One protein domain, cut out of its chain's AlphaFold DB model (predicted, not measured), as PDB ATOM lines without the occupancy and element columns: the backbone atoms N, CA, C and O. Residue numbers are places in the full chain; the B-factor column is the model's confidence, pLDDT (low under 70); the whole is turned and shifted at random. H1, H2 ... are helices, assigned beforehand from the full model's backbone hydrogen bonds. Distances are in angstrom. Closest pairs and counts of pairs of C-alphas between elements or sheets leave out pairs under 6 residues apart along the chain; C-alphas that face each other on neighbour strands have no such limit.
ATOM      1  N   ASP A  11       4.888  37.615  36.626       74.12
ATOM      2  CA  ASP A  11       5.506  37.895  35.326       74.12
ATOM      3  C   ASP A  11       7.042  37.894  35.393       74.12
ATOM      4  O   ASP A  11       7.691  37.172  34.631       74.12
ATOM      5  N   VAL A  12       7.626  38.601  36.364       78.38
ATOM      6  CA  VAL A  12       9.071  38.593  36.623       78.38
ATOM      7  C   VAL A  12       9.526  37.192  37.044       78.38
ATOM      8  O   VAL A  12      10.583  36.737  36.611       78.38
ATOM      9  N   ALA A  13       8.723  36.445  37.810       74.12
ATOM     10  CA  ALA A  13       9.025  35.052  38.139       74.12
ATOM     11  C   ALA A  13       9.055  34.140  36.890       74.12
ATOM     12  O   ALA A  13       9.942  33.287  36.779       74.12
ATOM     13  N   TYR A  14       8.151  34.333  35.919       73.44
ATOM     14  CA  TYR A  14       8.221  33.641  34.624       73.44
ATOM     15  C   TYR A  14       9.449  34.052  33.803       73.44
ATOM     16  O   TYR A  14      10.069  33.187  33.183       73.44
ATOM     17  N   ASP A  15       9.831  35.330  33.805       79.06
ATOM     18  CA  ASP A  15      11.008  35.803  33.071       79.06
ATOM     19  C   ASP A  15      12.333  35.352  33.705       79.06
ATOM     20  O   ASP A  15      13.259  35.010  32.977       79.06
ATOM     21  N   VAL A  16      12.413  35.199  35.029       78.50
ATOM     22  CA  VAL A  16      13.563  34.579  35.723       78.50
ATOM     23  C   VAL A  16      13.702  33.099  35.358       78.50
ATOM     24  O   VAL A  16      14.804  32.606  35.108       78.50
ATOM     25  N   ILE A  17      12.580  32.382  35.264       74.94
ATOM     26  CA  ILE A  17      12.550  30.998  34.780       74.94
ATOM     27  C   ILE A  17      12.996  30.936  33.311       74.94
ATOM     28  O   ILE A  17      13.829  30.103  32.959       74.94
ATOM     29  N   ARG A  18      12.508  31.840  32.453       74.19
ATOM     30  CA  ARG A  18      12.946  31.960  31.051       74.19
ATOM     31  C   ARG A  18      14.432  32.309  30.938       74.19
ATOM     32  O   ARG A  18      15.105  31.740  30.091       74.19
ATOM     33  N   TYR A  19      14.956  33.177  31.802       75.06
ATOM     34  CA  TYR A  19      16.370  33.553  31.879       75.06
ATOM     35  C   TYR A  19      17.252  32.349  32.242       75.06
ATOM     36  O   TYR A  19      18.273  32.104  31.597       75.06
ATOM     37  N   LEU A  20      16.807  31.509  33.183       73.06
ATOM     38  CA  LEU A  20      17.459  30.235  33.490       73.06
ATOM     39  C   LEU A  20      17.356  29.223  32.333       73.06
ATOM     40  O   LEU A  20      18.337  28.556  32.015       73.06
ATOM     41  N   ILE A  21      16.204  29.121  31.666       65.88
ATOM     42  CA  ILE A  21      15.978  28.238  30.505       65.88
ATOM     43  C   ILE A  21      16.843  28.665  29.302       65.88
ATOM     44  O   ILE A  21      17.478  27.822  28.662       65.88
ATOM     45  N   ALA A  22      16.975  29.967  29.046       65.25
ATOM     46  CA  ALA A  22      17.950  30.524  28.109       65.25
ATOM     47  C   ALA A  22      19.393  30.239  28.563       65.25
ATOM     48  O   ALA A  22      20.261  29.959  27.745       65.25
ATOM     49  N   GLY A  23      19.642  30.201  29.875       55.53
ATOM     50  CA  GLY A  23      20.873  29.690  30.484       55.53
ATOM     51  C   GLY A  23      21.089  28.182  30.412       55.53
ATOM     52  O   GLY A  23      22.190  27.741  30.713       55.53
ATOM     53  N   SER A  24      20.109  27.393  29.961       53.62
ATOM     54  CA  SER A  24      20.348  26.040  29.433       53.62
ATOM     55  C   SER A  24      20.744  26.059  27.955       53.62
ATOM     56  O   SER A  24      21.315  25.079  27.481       53.62
ATOM     57  N   GLY A  25      20.515  27.183  27.269       48.25
ATOM     58  CA  GLY A  25      20.767  27.439  25.851       48.25
ATOM     59  C   GLY A  25      19.522  27.315  24.969       48.25
ATOM     60  O   GLY A  25      19.650  27.260  23.752       48.25
ATOM     61  N   ILE A  26      18.318  27.179  25.545       48.09
ATOM     62  CA  ILE A  26      17.091  26.919  24.772       48.09
ATOM     63  C   ILE A  26      16.733  28.158  23.935       48.09
ATOM     64  O   ILE A  26      16.208  29.145  24.443       48.09
ATOM     65  N   ASP A  27      16.997  28.059  22.632       43.31
ATOM     66  CA  ASP A  27      16.989  29.155  21.645       43.31
ATOM     67  C   ASP A  27      15.587  29.735  21.346       43.31
ATOM     68  O   ASP A  27      15.447  30.788  20.738       43.31
ATOM     69  N   ASN A  28      14.522  29.075  21.819       51.41
ATOM     70  CA  ASN A  28      13.141  29.566  21.709       51.41
ATOM     71  C   ASN A  28      12.751  30.579  22.805       51.41
ATOM     72  O   ASN A  28      11.603  31.028  22.844       51.41
ATOM     73  N   VAL A  29      13.662  30.942  23.716       56.97
ATOM     74  CA  VAL A  29      13.433  32.061  24.636       56.97
ATOM     75  C   VAL A  29      13.841  33.360  23.945       56.97
ATOM     76  O   VAL A  29      15.017  33.575  23.662       56.97
ATOM     77  N   ARG A  30      12.871  34.254  23.720       60.22
ATOM     78  CA  ARG A  30      13.088  35.592  23.148       60.22
ATOM     79  C   ARG A  30      13.785  36.554  24.116       60.22
ATOM     80  O   ARG A  30      13.188  37.501  24.622       60.22
ATOM     81  N   VAL A  31      15.060  36.292  24.393       63.09
ATOM     82  CA  VAL A  31      15.896  37.149  25.247       63.09
ATOM     83  C   VAL A  31      16.425  38.388  24.505       63.09
ATOM     84  O   VAL A  31      16.916  39.331  25.119       63.09
ATOM     85  N   ASP A  32      16.280  38.423  23.182       63.94
ATOM     86  CA  ASP A  32      16.507  39.605  22.342       63.94
ATOM     87  C   ASP A  32      15.650  40.817  22.754       63.94
ATOM     88  O   ASP A  32      16.016  41.953  22.466       63.94
ATOM     89  N   VAL A  33      14.533  40.573  23.447       74.19
ATOM     90  CA  VAL A  33      13.589  41.594  23.926       74.19
ATOM     91  C   VAL A  33      14.069  42.284  25.211       74.19
ATOM     92  O   VAL A  33      13.602  43.376  25.521       74.19
ATOM     93  N   TRP A  34      14.985  41.674  25.969       80.12
ATOM     94  CA  TRP A  34      15.446  42.218  27.248       80.12
ATOM     95  C   TRP A  34      16.687  43.097  27.066       80.12
ATOM     96  O   TRP A  34      17.729  42.643  26.583       80.12
ATOM     97  N   ASP A  35      16.592  44.347  27.518       80.75
ATOM     98  CA  ASP A  35      17.724  45.267  27.599       80.75
ATOM     99  C   ASP A  35      18.751  44.841  28.673       80.75
ATOM    100  O   ASP A  35      18.641  43.806  29.337       80.75
ATOM    101  N   GLU A  36      19.859  45.573  28.778       72.44
ATOM    102  CA  GLU A  36      20.936  45.251  29.723       72.44
ATOM    103  C   GLU A  36      20.541  45.474  31.190       72.44
ATOM    104  O   GLU A  36      20.899  44.658  32.041       72.44
ATOM    105  N   GLU A  37      19.726  46.491  31.475       79.06
ATOM    106  CA  GLU A  37      19.250  46.813  32.824       79.06
ATOM    107  C   GLU A  37      18.298  45.731  33.355       79.06
ATOM    108  O   GLU A  37      18.502  45.186  34.445       79.06
ATOM    109  N   TYR A  38      17.313  45.323  32.553       82.31
ATOM    110  CA  TYR A  38      16.375  44.259  32.896       82.31
ATOM    111  C   TYR A  38      17.075  42.902  33.015       82.31
ATOM    112  O   TYR A  38      16.783  42.144  33.940       82.31
ATOM    113  N   ARG A  39      18.072  42.599  32.169       77.19
ATOM    114  CA  ARG A  39      18.914  41.397  32.350       77.19
ATOM    115  C   ARG A  39      19.714  41.440  33.654       77.19
ATOM    116  O   ARG A  39      19.851  40.398  34.290       77.19
ATOM    117  N   GLY A  40      20.178  42.614  34.089       76.69
ATOM    118  CA  GLY A  40      20.776  42.815  35.413       76.69
ATOM    119  C   GLY A  40      19.785  42.579  36.562       76.69
ATOM    120  O   GLY A  40      20.111  41.891  37.531       76.69
ATOM    121  N   LYS A  41      18.541  43.062  36.432       84.06
ATOM    122  CA  LYS A  41      17.449  42.781  37.383       84.06
ATOM    123  C   LYS A  41      17.156  41.276  37.476       84.06
ATOM    124  O   LYS A  41      17.068  40.744  38.582       84.06
ATOM    125  N   LEU A  42      17.048  40.587  36.337       81.94
ATOM    126  CA  LEU A  42      16.810  39.139  36.275       81.94
ATOM    127  C   LEU A  42      17.967  38.329  36.881       81.94
ATOM    128  O   LEU A  42      17.704  37.378  37.611       81.94
ATOM    129  N   ASP A  43      19.225  38.716  36.641       80.69
ATOM    130  CA  ASP A  43      20.404  38.089  37.259       80.69
ATOM    131  C   ASP A  43      20.422  38.260  38.790       80.69
ATOM    132  O   ASP A  43      20.648  37.294  39.519       80.69
ATOM    133  N   SER A  44      20.110  39.460  39.291       81.50
ATOM    134  CA  SER A  44      20.009  39.735  40.732       81.50
ATOM    135  C   SER A  44      18.942  38.864  41.411       81.50
ATOM    136  O   SER A  44      19.220  38.160  42.388       81.50
ATOM    137  N   VAL A  45      17.738  38.816  40.832       83.81
ATOM    138  CA  VAL A  45      16.649  37.951  41.306       83.81
ATOM    139  C   VAL A  45      17.028  36.470  41.218       83.81
ATOM    140  O   VAL A  45      16.774  35.698  42.146       83.81
ATOM    141  N   TYR A  46      17.661  36.059  40.120       82.12
ATOM    142  CA  TYR A  46      18.117  34.690  39.934       82.12
ATOM    143  C   TYR A  46      19.135  34.281  41.012       82.12
ATOM    144  O   TYR A  46      18.991  33.213  41.610       82.12
ATOM    145  N   LYS A  47      20.110  35.141  41.332       80.88
ATOM    146  CA  LYS A  47      21.081  34.928  42.420       80.88
ATOM    147  C   LYS A  47      20.397  34.790  43.782       80.88
ATOM    148  O   LYS A  47      20.733  33.873  44.532       80.88
ATOM    149  N   GLN A  48      19.397  35.625  44.074       84.25
ATOM    150  CA  GLN A  48      18.601  35.520  45.301       84.25
ATOM    151  C   GLN A  48      17.837  34.186  45.384       84.25
ATOM    152  O   GLN A  48      17.846  33.532  46.427       84.25
ATOM    153  N   TRP A  49      17.211  33.745  44.287       82.62
ATOM    154  CA  TRP A  49      16.478  32.473  44.225       82.62
ATOM    155  C   TRP A  49      17.399  31.246  44.325       82.62
ATOM    156  O   TRP A  49      17.080  30.266  45.009       82.62
ATOM    157  N   ARG A  50      18.569  31.315  43.680       81.81
ATOM    158  CA  ARG A  50      19.623  30.297  43.732       81.81
ATOM    159  C   ARG A  50      20.137  30.104  45.159       81.81
ATOM    160  O   ARG A  50      20.260  28.959  45.613       81.81
ATOM    161  N   GLY A  51      20.405  31.206  45.864       84.00
ATOM    162  CA  GLY A  51      21.059  31.208  47.172       84.00
ATOM    163  C   GLY A  51      22.431  30.526  47.106       84.00
ATOM    164  O   GLY A  51      23.150  30.645  46.114       84.00
ATOM    165  N   ASN A  52      22.755  29.729  48.127       80.88
ATOM    166  CA  ASN A  52      24.043  29.026  48.249       80.88
ATOM    167  C   ASN A  52      24.201  27.808  47.307       80.88
ATOM    168  O   ASN A  52      25.128  27.018  47.477       80.88
ATOM    169  N   ARG A  53      23.296  27.596  46.341       77.38
ATOM    170  CA  ARG A  53      23.411  26.498  45.365       77.38
ATOM    171  C   ARG A  53      24.376  26.881  44.246       77.38
ATOM    172  O   ARG A  53      24.375  28.018  43.783       77.38
ATOM    173  N   THR A  54      25.143  25.914  43.750       75.50
ATOM    174  CA  THR A  54      25.919  26.103  42.518       75.50
ATOM    175  C   THR A  54      24.992  26.192  41.306       75.50
ATOM    176  O   THR A  54      23.858  25.705  41.331       75.50
ATOM    177  N   GLN A  55      25.494  26.761  40.209       66.31
ATOM    178  CA  GLN A  55      24.762  26.827  38.943       66.31
ATOM    179  C   GLN A  55      24.303  25.436  38.460       66.31
ATOM    180  O   GLN A  55      23.165  25.272  38.028       66.31
ATOM    181  N   LEU A  56      25.163  24.421  38.610       67.94
ATOM    182  CA  LEU A  56      24.862  23.024  38.290       67.94
ATOM    183  C   LEU A  56      23.718  22.464  39.149       67.94
ATOM    184  O   LEU A  56      22.782  21.876  38.612       67.94
ATOM    185  N   HIS A  57      23.760  22.684  40.468       71.81
ATOM    186  CA  HIS A  57      22.697  22.239  41.379       71.81
ATOM    187  C   HIS A  57      21.367  22.934  41.078       71.81
ATOM    188  O   HIS A  57      20.313  22.326  41.237       71.81
ATOM    189  N   MET A  58      21.402  24.192  40.634       75.06
ATOM    190  CA  MET A  58      20.195  24.917  40.245       75.06
ATOM    191  C   MET A  58      19.585  24.363  38.950       75.06
ATOM    192  O   MET A  58      18.367  24.211  38.866       75.06
ATOM    193  N   PHE A  59      20.417  23.986  37.974       69.06
ATOM    194  CA  PHE A  59      19.952  23.295  36.772       69.06
ATOM    195  C   PHE A  59      19.359  21.917  37.079       69.06
ATOM    196  O   PHE A  59      18.260  21.625  36.609       69.06
ATOM    197  N   ASP A  60      20.012  21.096  37.904       68.19
ATOM    198  CA  ASP A  60      19.457  19.796  38.304       68.19
ATOM    199  C   ASP A  60      18.144  19.946  39.095       68.19
ATOM    200  O   ASP A  60      17.145  19.290  38.795       68.19
ATOM    201  N   TYR A  61      18.091  20.890  40.036       72.88
ATOM    202  CA  TYR A  61      16.878  21.203  40.789       72.88
ATOM    203  C   TYR A  61      15.707  21.585  39.869       72.88
ATOM    204  O   TYR A  61      14.594  21.091  40.047       72.88
ATOM    205  N   VAL A  62      15.930  22.430  38.860       69.50
ATOM    206  CA  VAL A  62      14.848  22.893  37.977       69.50
ATOM    207  C   VAL A  62      14.449  21.845  36.936       69.50
ATOM    208  O   VAL A  62      13.256  21.608  36.748       69.50
ATOM    209  N   PHE A  63      15.407  21.184  36.282       61.06
ATOM    210  CA  PHE A  63      15.115  20.276  35.167       61.06
ATOM    211  C   PHE A  63      14.892  18.821  35.590       61.06
ATOM    212  O   PHE A  63      13.994  18.179  35.045       61.06
ATOM    213  N   SER A  64      15.647  18.310  36.566       60.22
ATOM    214  CA  SER A  64      15.531  16.921  37.035       60.22
ATOM    215  C   SER A  64      14.493  16.774  38.149       60.22
ATOM    216  O   SER A  64      13.703  15.835  38.126       60.22
ATOM    217  N   GLN A  65      14.483  17.691  39.126       60.12
ATOM    218  CA  GLN A  65      13.685  17.530  40.354       60.12
ATOM    219  C   GLN A  65      12.296  18.186  40.277       60.12
ATOM    220  O   GLN A  65      11.343  17.650  40.836       60.12
ATOM    221  N   ASN A  66      12.158  19.325  39.580       61.16
ATOM    222  CA  ASN A  66      10.889  20.069  39.479       61.16
ATOM    223  C   ASN A  66      10.226  20.032  38.088       61.16
ATOM    224  O   ASN A  66       9.084  20.466  37.959       61.16
ATOM    225  N   GLY A  67      10.898  19.448  37.091       46.47
ATOM    226  CA  GLY A  67      10.294  18.923  35.865       46.47
ATOM    227  C   GLY A  67       9.718  19.954  34.889       46.47
ATOM    228  O   GLY A  67       8.515  20.201  34.877       46.47
TER     229      GLY A  67
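This is residues 11 to 67 of the 259 residues of an uncharacterized protein of Ancylostoma duodenale (UniProt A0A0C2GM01). Three helices make a small domain in which the longest, H2, runs along one side, H1 crosses it about perpendicular, and H3 sits past the far end of H2, turned off at a wide angle after a tight link. A long loop, residues 23 to 35, swings from the end of H1 round to the start of H2. The printed part has 57 residues with three named helices, in the order H1, H2, H3, and no named strand, and its class is all helix. The whole is compact, with a radius of gyration of the C-alphas of 11.2 A, and its C-alphas span 29 by 23 by 18 A.

Begin at C-alpha 11, at (5.506, 37.895, 35.326); from there H1, residues 11 to 22, runs 16.2 A from first to last C-alpha and ends at C-alpha 22, at (17.950, 30.524, 28.109). Go on past residues 23 to 35 to C-alpha 36 at (20.936, 45.251, 29.723), where H2, residues 36 to 50, begins; its 15 residues reach 20.5 A. Four residues later, find H3, residues 55 to 65, 14.5 A long, which ends at C-alpha 65, at (13.685, 17.530, 40.354).

Look first at Val 16 and Leu 42, the closest C-alphas of H1 and H2, 5.6 A apart. There the two helices touch, with 8 pairs of C-alphas within 8 A, and H2 does so with residues 42 to 46 alone. Their lines are about perpendicular, at 88 degrees. Next look at Arg 50 and Met 58, the closest C-alphas of H2 and H3, 6.4 A apart; these helices are close but not clearly touching. Their lines stand at 70.3 degrees, only just about perpendicular. H1 and H3 are near each other, with 8 pairs of C-alphas within 10 A but no pair within 8 A. Along the backbones of H1 and H2, each O i to N i+4 pair is within hydrogen-bond range; in H3, 6 of 7 are.

The C-alphas farthest apart are those of Asp 35 and Gln 65, at 30.8 A, while C-alphas 11 and 67 are 19.6 A apart. The printed part has no cut. The link from H1 to H2, with 13 residues, is long, and the link from H2 to H3 is tight. The mean pLDDT of the printed part is 71.0; in the B-factor column you will find 22 residues under 70, namely 21 to 32, 55 to 56, 59 to 60 and 62 to 67.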